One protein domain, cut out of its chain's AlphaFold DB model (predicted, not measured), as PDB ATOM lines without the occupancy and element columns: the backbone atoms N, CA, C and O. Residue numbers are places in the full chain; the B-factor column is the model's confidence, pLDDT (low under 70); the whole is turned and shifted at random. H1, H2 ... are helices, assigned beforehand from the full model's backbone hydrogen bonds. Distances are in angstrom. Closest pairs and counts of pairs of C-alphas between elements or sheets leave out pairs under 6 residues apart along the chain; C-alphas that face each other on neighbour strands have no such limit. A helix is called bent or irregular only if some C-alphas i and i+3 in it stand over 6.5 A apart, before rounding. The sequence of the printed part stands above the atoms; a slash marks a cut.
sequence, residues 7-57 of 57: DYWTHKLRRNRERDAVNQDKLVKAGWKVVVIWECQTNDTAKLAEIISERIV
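This is residues 7 to 57 of the 57 residues of the protein "T/G mismatch-specific endonuclease" of Sphingopyxis sp. LC81 (UniProt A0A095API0). The model is a flat, open zigzag of three legs: the long helix H1, an unnamed stretch that folds back from its end, and the shorter helix H2, which turns back again beyond that stretch. Residues 7 to 22, which belong to H1, stick out as a free arm, and the two helices are apart. The printed part has 51 residues with two named helices, H1 then H2, and no named strand; the class is all helix. It is loose, with a radius of gyration of the C-alphas of 14.0 A, and its C-alphas span 38 by 29 by 8 A.

H1, residues 7 to 29, stands free over residues 7 to 22. After it comes H2, residues 45 to 56, and the two are apart: no C-alpha of the one is within 8 A of the other. A long link of 15 residues, 30 to 44, joins them. In both H1 and H2, every O i to N i+4 pair of the backbone is within hydrogen-bond range.

H1 begins with C-alpha 7 at (-38.732, 1.578, -34.863) and ends with C-alpha 29 at (-5.719, 0.005, -31.161), 33.3 A from first to last C-alpha. The link then passes C-alpha 32 at (-4.522, 6.753, -33.515) and C-alpha 40 at (-23.597, 21.390, -32.722). H2 measures 15.7 A from first to last C-alpha and ends with C-alpha 56 at (-5.829, 16.935, -30.321). Neither helix is bent.

The two C-alphas farthest apart are those of Asp 7 and Val 57, at 40.2 A. Without residues 7 to 22, the body of 35 residues spans 31 by 19 by 7 A. The printed part has no cut and ends at the chain's last residue, 57. The mean pLDDT of the printed part is 94.9, and residue 57 alone is under 70.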
ATOM      1  N   ASP A   7     -39.485   2.839 -34.984       95.56
ATOM      2  CA  ASP A   7     -38.732   1.578 -34.863       95.56
ATOM      3  C   ASP A   7     -37.477   1.567 -35.739       95.56
ATOM      4  O   ASP A   7     -36.377   1.270 -35.270       95.56
ATOM      5  N   TYR A   8     -37.615   1.989 -37.000       96.25
ATOM      6  CA  TYR A   8     -36.483   2.126 -37.915       96.25
ATOM      7  C   TYR A   8     -35.413   3.058 -37.342       96.25
ATOM      8  O   TYR A   8     -34.231   2.709 -37.321       96.25
ATOM      9  N   TRP A   9     -35.811   4.239 -36.866       97.00
ATOM     10  CA  TRP A   9     -34.860   5.209 -36.339       97.00
ATOM     11  C   TRP A   9     -34.219   4.737 -35.033       97.00
ATOM     12  O   TRP A   9     -33.020   4.934 -34.858       97.00
ATOM     13  N   THR A  10     -34.962   4.079 -34.146       96.00
ATOM     14  CA  THR A  10     -34.434   3.523 -32.893       96.00
ATOM     15  C   THR A  10     -33.354   2.484 -33.184       96.00
ATOM     16  O   THR A  10     -32.231   2.595 -32.685       96.00
ATOM     17  N   HIS A  11     -33.642   1.523 -34.066       97.25
ATOM     18  CA  HIS A  11     -32.664   0.511 -34.464       97.25
ATOM     19  C   HIS A  11     -31.461   1.116 -35.192       97.25
ATOM     20  O   HIS A  11     -30.321   0.738 -34.915       97.25
ATOM     21  N   LYS A  12     -31.693   2.080 -36.089       96.81
ATOM     22  CA  LYS A  12     -30.624   2.756 -36.830       96.81
ATOM     23  C   LYS A  12     -29.688   3.525 -35.903       96.81
ATOM     24  O   LYS A  12     -28.477   3.378 -36.025       96.81
ATOM     25  N   LEU A  13     -30.225   4.321 -34.977       97.19
ATOM     26  CA  LEU A  13     -29.411   5.104 -34.043       97.19
ATOM     27  C   LEU A  13     -28.600   4.196 -33.116       97.19
ATOM     28  O   LEU A  13     -27.414   4.452 -32.909       97.19
ATOM     29  N   ARG A  14     -29.198   3.102 -32.626       97.44
ATOM     30  CA  ARG A  14     -28.478   2.102 -31.828       97.44
ATOM     31  C   ARG A  14     -27.318   1.489 -32.615       97.44
ATOM     32  O   ARG A  14     -26.184   1.525 -32.151       97.44
ATOM     33  N   ARG A  15     -27.584   1.003 -33.833       98.12
ATOM     34  CA  ARG A  15     -26.563   0.396 -34.700       98.12
ATOM     35  C   ARG A  15     -25.453   1.382 -35.066       98.12
ATOM     36  O   ARG A  15     -24.293   0.988 -35.131       98.12
ATOM     37  N   ASN A  16     -25.793   2.650 -35.303       98.06
ATOM     38  CA  ASN A  16     -24.797   3.690 -35.556       98.06
ATOM     39  C   ASN A  16     -23.862   3.843 -34.353       98.06
ATOM     40  O   ASN A  16     -22.655   3.744 -34.528       98.06
ATOM     41  N   ARG A  17     -24.409   3.969 -33.136       97.50
ATOM     42  CA  ARG A  17     -23.607   4.073 -31.908       97.50
ATOM     43  C   ARG A  17     -22.697   2.859 -31.697       97.50
ATOM     44  O   ARG A  17     -21.529   3.032 -31.364       97.50
ATOM     45  N   GLU A  18     -23.216   1.648 -31.894       98.38
ATOM     46  CA  GLU A  18     -22.438   0.403 -31.787       98.38
ATOM     47  C   GLU A  18     -21.283   0.376 -32.796       98.38
ATOM     48  O   GLU A  18     -20.137   0.105 -32.438       98.38
ATOM     49  N   ARG A  19     -21.565   0.710 -34.061       98.38
ATOM     50  CA  ARG A  19     -20.553   0.763 -35.121       98.38
ATOM     51  C   ARG A  19     -19.492   1.824 -34.838       98.38
ATOM     52  O   ARG A  19     -18.311   1.566 -35.056       98.38
ATOM     53  N   ASP A  20     -19.901   2.998 -34.372       98.31
ATOM     54  CA  ASP A  20     -18.980   4.091 -34.077       98.31
ATOM     55  C   ASP A  20     -18.038   3.695 -32.930       98.31
ATOM     56  O   ASP A  20     -16.833   3.890 -33.056       98.31
ATOM     57  N   ALA A  21     -18.541   3.030 -31.882       97.88
ATOM     58  CA  ALA A  21     -17.708   2.499 -30.800       97.88
ATOM     59  C   ALA A  21     -16.671   1.476 -31.303       97.88
ATOM     60  O   ALA A  21     -15.494   1.570 -30.957       97.88
ATOM     61  N   VAL A  22     -17.079   0.541 -32.171       98.44
ATOM     62  CA  VAL A  22     -16.166  -0.448 -32.774       98.44
ATOM     63  C   VAL A  22     -15.084   0.226 -33.622       98.44
ATOM     64  O   VAL A  22     -13.925  -0.178 -33.586       98.44
ATOM     65  N   ASN A  23     -15.441   1.246 -34.401       98.38
ATOM     66  CA  ASN A  23     -14.481   1.949 -35.249       98.38
ATOM     67  C   ASN A  23     -13.493   2.782 -34.426       98.38
ATOM     68  O   ASN A  23     -12.302   2.773 -34.729       98.38
ATOM     69  N   GLN A  24     -13.968   3.460 -33.378       98.00
ATOM     70  CA  GLN A  24     -13.108   4.211 -32.462       98.00
ATOM     71  C   GLN A  24     -12.102   3.283 -31.771       98.00
ATOM     72  O   GLN A  24     -10.909   3.571 -31.786       98.00
ATOM     73  N   ASP A  25     -12.550   2.132 -31.260       98.25
ATOM     74  CA  ASP A  25     -11.678   1.128 -30.637       98.25
ATOM     75  C   ASP A  25     -10.602   0.609 -31.608       98.25
ATOM     76  O   ASP A  25      -9.426   0.535 -31.254       98.25
ATOM     77  N   LYS A  26     -10.970   0.323 -32.863       98.56
ATOM     78  CA  LYS A  26     -10.008  -0.094 -33.897       98.56
ATOM     79  C   LYS A  26      -8.948   0.968 -34.176       98.56
ATOM     80  O   LYS A  26      -7.775   0.628 -34.300       98.56
ATOM     81  N   LEU A  27      -9.353   2.232 -34.285       98.38
ATOM     82  CA  LEU A  27      -8.433   3.342 -34.531       98.38
ATOM     83  C   LEU A  27      -7.471   3.529 -33.353       98.38
ATOM     84  O   LEU A  27      -6.262   3.601 -33.567       98.38
ATOM     85  N   VAL A  28      -7.984   3.503 -32.120       97.38
ATOM     86  CA  VAL A  28      -7.159   3.580 -30.905       97.38
ATOM     87  C   VAL A  28      -6.162   2.423 -30.841       97.38
ATOM     88  O   VAL A  28      -4.975   2.646 -30.618       97.38
ATOM     89  N   LYS A  29      -6.602   1.188 -31.113       98.31
ATOM     90  CA  LYS A  29      -5.719   0.005 -31.161       98.31
ATOM     91  C   LYS A  29      -4.656   0.084 -32.253       98.31
ATOM     92  O   LYS A  29      -3.583  -0.485 -32.094       98.31
ATOM     93  N   ALA A  30      -4.938   0.794 -33.340       98.12
ATOM     94  CA  ALA A  30      -3.977   1.074 -34.401       98.12
ATOM     95  C   ALA A  30      -3.039   2.258 -34.077       98.12
ATOM     96  O   ALA A  30      -2.269   2.670 -34.940       98.12
ATOM     97  N   GLY A  31      -3.090   2.805 -32.857       97.56
ATOM     98  CA  GLY A  31      -2.217   3.887 -32.396       97.56
ATOM     99  C   GLY A  31      -2.719   5.294 -32.725       97.56
ATOM    100  O   GLY A  31      -1.983   6.259 -32.532       97.56
ATOM    101  N   TRP A  32      -3.954   5.441 -33.208       97.25
ATOM    102  CA  TRP A  32      -4.522   6.753 -33.515       97.25
ATOM    103  C   TRP A  32      -5.173   7.385 -32.285       97.25
ATOM    104  O   TRP A  32      -5.972   6.758 -31.590       97.25
ATOM    105  N   LYS A  33      -4.915   8.679 -32.070       94.38
ATOM    106  CA  LYS A  33      -5.726   9.511 -31.173       94.38
ATOM    107  C   LYS A  33      -7.047   9.820 -31.878       94.38
ATOM    108  O   LYS A  33      -7.051  10.390 -32.967       94.38
ATOM    109  N   VAL A  34      -8.167   9.429 -31.277       94.94
ATOM    110  CA  VAL A  34      -9.500   9.642 -31.854       94.94
ATOM    111  C   VAL A  34     -10.203  10.776 -31.125       94.94
ATOM    112  O   VAL A  34     -10.327  10.751 -29.904       94.94
ATOM    113  N   VAL A  35     -10.707  11.746 -31.885       94.62
ATOM    114  CA  VAL A  35     -11.486  12.871 -31.362       94.62
ATOM    115  C   VAL A  35     -12.826  12.925 -32.081       94.62
ATOM    116  O   VAL A  35     -12.887  12.869 -33.307       94.62
ATOM    117  N   VAL A  36     -13.911  13.041 -31.313       94.06
ATOM    118  CA  VAL A  36     -15.268  13.213 -31.845       94.06
ATOM    119  C   VAL A  36     -15.672  14.678 -31.719       94.06
ATOM    120  O   VAL A  36     -15.647  15.245 -30.622       94.06
ATOM    121  N   ILE A  37     -16.066  15.268 -32.847       94.06
ATOM    122  CA  ILE A  37     -16.651  16.606 -32.938       94.06
ATOM    123  C   ILE A  37     -18.079  16.457 -33.456       94.06
ATOM    124  O   ILE A  37     -18.304  15.910 -34.535       94.06
ATOM    125  N   TRP A  38     -19.050  16.918 -32.675       94.12
ATOM    126  CA  TRP A  38     -20.456  16.946 -33.065       94.12
ATOM    127  C   TRP A  38     -20.768  18.195 -33.886       94.12
ATOM    128  O   TRP A  38     -20.202  19.254 -33.640       94.12
ATOM    129  N   GLU A  39     -21.742  18.100 -34.790       95.75
ATOM    130  CA  GLU A  39     -22.226  19.230 -35.604       95.75
ATOM    131  C   GLU A  39     -22.611  20.453 -34.751       95.75
ATOM    132  O   GLU A  39     -22.268  21.583 -35.073       95.75
ATOM    133  N   CYS A  40     -23.249  20.261 -33.594       92.88
ATOM    134  CA  CYS A  40     -23.597  21.390 -32.722       92.88
ATOM    135  C   CYS A  40     -22.373  22.148 -32.172       92.88
ATOM    136  O   CYS A  40     -22.512  23.286 -31.728       92.88
ATOM    137  N   GLN A  41     -21.184  21.539 -32.206       93.00
ATOM    138  CA  GLN A  41     -19.921  22.165 -31.814       93.00
ATOM    139  C   GLN A  41     -19.267  22.931 -32.970       93.00
ATOM    140  O   GLN A  41     -18.347  23.701 -32.721       93.00
ATOM    141  N   THR A  42     -19.720  22.744 -34.214       93.94
ATOM    142  CA  THR A  42     -19.132  23.398 -35.395       93.94
ATOM    143  C   THR A  42     -19.775  24.739 -35.731       93.94
ATOM    144  O   THR A  42     -19.321  25.416 -36.646       93.94
ATOM    145  N   ASN A  43     -20.821  25.136 -35.002       94.94
ATOM    146  CA  ASN A  43     -21.539  26.391 -35.240       94.94
ATOM    147  C   ASN A  43     -20.746  27.643 -34.828       94.94
ATOM    148  O   ASN A  43     -21.043  28.729 -35.311       94.94
ATOM    149  N   ASP A  44     -19.763  27.496 -33.940       94.81
ATOM    150  CA  ASP A  44     -18.875  28.568 -33.496       94.81
ATOM    151  C   ASP A  44     -17.432  28.133 -33.750       94.81
ATOM    152  O   ASP A  44     -16.928  27.195 -33.130       94.81
ATOM    153  N   THR A  45     -16.777  28.797 -34.698       93.69
ATOM    154  CA  THR A  45     -15.431  28.440 -35.145       93.69
ATOM    155  C   THR A  45     -14.359  28.748 -34.104       93.69
ATOM    156  O   THR A  45     -13.377  28.009 -34.037       93.69
ATOM    157  N   ALA A  46     -14.544  29.775 -33.269       93.94
ATOM    158  CA  ALA A  46     -13.609  30.100 -32.194       93.94
ATOM    159  C   ALA A  46     -13.667  29.019 -31.111       93.94
ATOM    160  O   ALA A  46     -12.649  28.419 -30.763       93.94
ATOM    161  N   LYS A  47     -14.882  28.670 -30.679       91.38
ATOM    162  CA  LYS A  47     -15.097  27.584 -29.720       91.38
ATOM    163  C   LYS A  47     -14.647  26.227 -30.264       91.38
ATOM    164  O   LYS A  47     -14.108  25.403 -29.530       91.38
ATOM    165  N   LEU A  48     -14.857  25.972 -31.556       93.62
ATOM    166  CA  LEU A  48     -14.368  24.758 -32.205       93.62
ATOM    167  C   LEU A  48     -12.836  24.685 -32.170       93.62
ATOM    168  O   LEU A  48     -12.295  23.619 -31.882       93.62
ATOM    169  N   ALA A  49     -12.141  25.793 -32.440       93.62
ATOM    170  CA  ALA A  49     -10.682  25.841 -32.394       93.62
ATOM    171  C   ALA A  49     -10.137  25.543 -30.987       93.62
ATOM    172  O   ALA A  49      -9.167  24.794 -30.861       93.62
ATOM    173  N   GLU A  50     -10.790  26.048 -29.936       92.44
ATOM    174  CA  GLU A  50     -10.469  25.707 -28.541       92.44
ATOM    175  C   GLU A  50     -10.652  24.207 -28.282       92.44
ATOM    176  O   GLU A  50      -9.714  23.529 -27.866       92.44
ATOM    177  N   ILE A  51     -11.817  23.654 -28.638       91.06
ATOM    178  CA  ILE A  51     -12.134  22.226 -28.473       91.06
ATOM    179  C   ILE A  51     -11.115  21.337 -29.196       91.06
ATOM    180  O   ILE A  51     -10.717  20.294 -28.677       91.06
ATOM    181  N   ILE A  52     -10.721  21.711 -30.414       92.94
ATOM    182  CA  ILE A  52      -9.726  20.976 -31.197       92.94
ATOM    183  C   ILE A  52      -8.364  21.042 -30.510       92.94
ATOM    184  O   ILE A  52      -7.711  20.009 -30.370       92.94
ATOM    185  N   SER A  53      -7.956  22.226 -30.054       93.19
ATOM    186  CA  SER A  53      -6.667  22.424 -29.386       93.19
ATOM    187  C   SER A  53      -6.577  21.607 -28.096       93.19
ATOM    188  O   SER A  53      -5.591  20.909 -27.898       93.19
ATOM    189  N   GLU A  54      -7.627  21.597 -27.271       91.19
ATOM    190  CA  GLU A  54      -7.684  20.812 -26.028       91.19
ATOM    191  C   GLU A  54      -7.692  19.295 -26.257       91.19
ATOM    192  O   GLU A  54      -7.225  18.531 -25.415       91.19
ATOM    193  N   ARG A  55      -8.293  18.833 -27.363       88.94
ATOM    194  CA  ARG A  55      -8.535  17.402 -27.596       88.94
ATOM    195  C   ARG A  55      -7.510  16.740 -28.508       88.94
ATOM    196  O   ARG A  55      -7.392  15.520 -28.444       88.94
ATOM    197  N   ILE A  56      -6.815  17.483 -29.371       85.31
ATOM    198  CA  ILE A  56      -5.829  16.935 -30.321       85.31
ATOM    199  C   ILE A  56      -4.399  17.102 -29.817       85.31
ATOM    200  O   ILE A  56      -3.634  16.141 -29.933       85.31
ATOM    201  N   VAL A  57      -4.060  18.252 -29.230       66.94
ATOM    202  CA  VAL A  57      -2.751  18.484 -28.592       66.94
ATOM    203  C   VAL A  57      -2.672  17.705 -27.276       66.94
ATOM    204  O   VAL A  57      -1.552  17.293 -26.919       66.94
TER     205      VAL A  57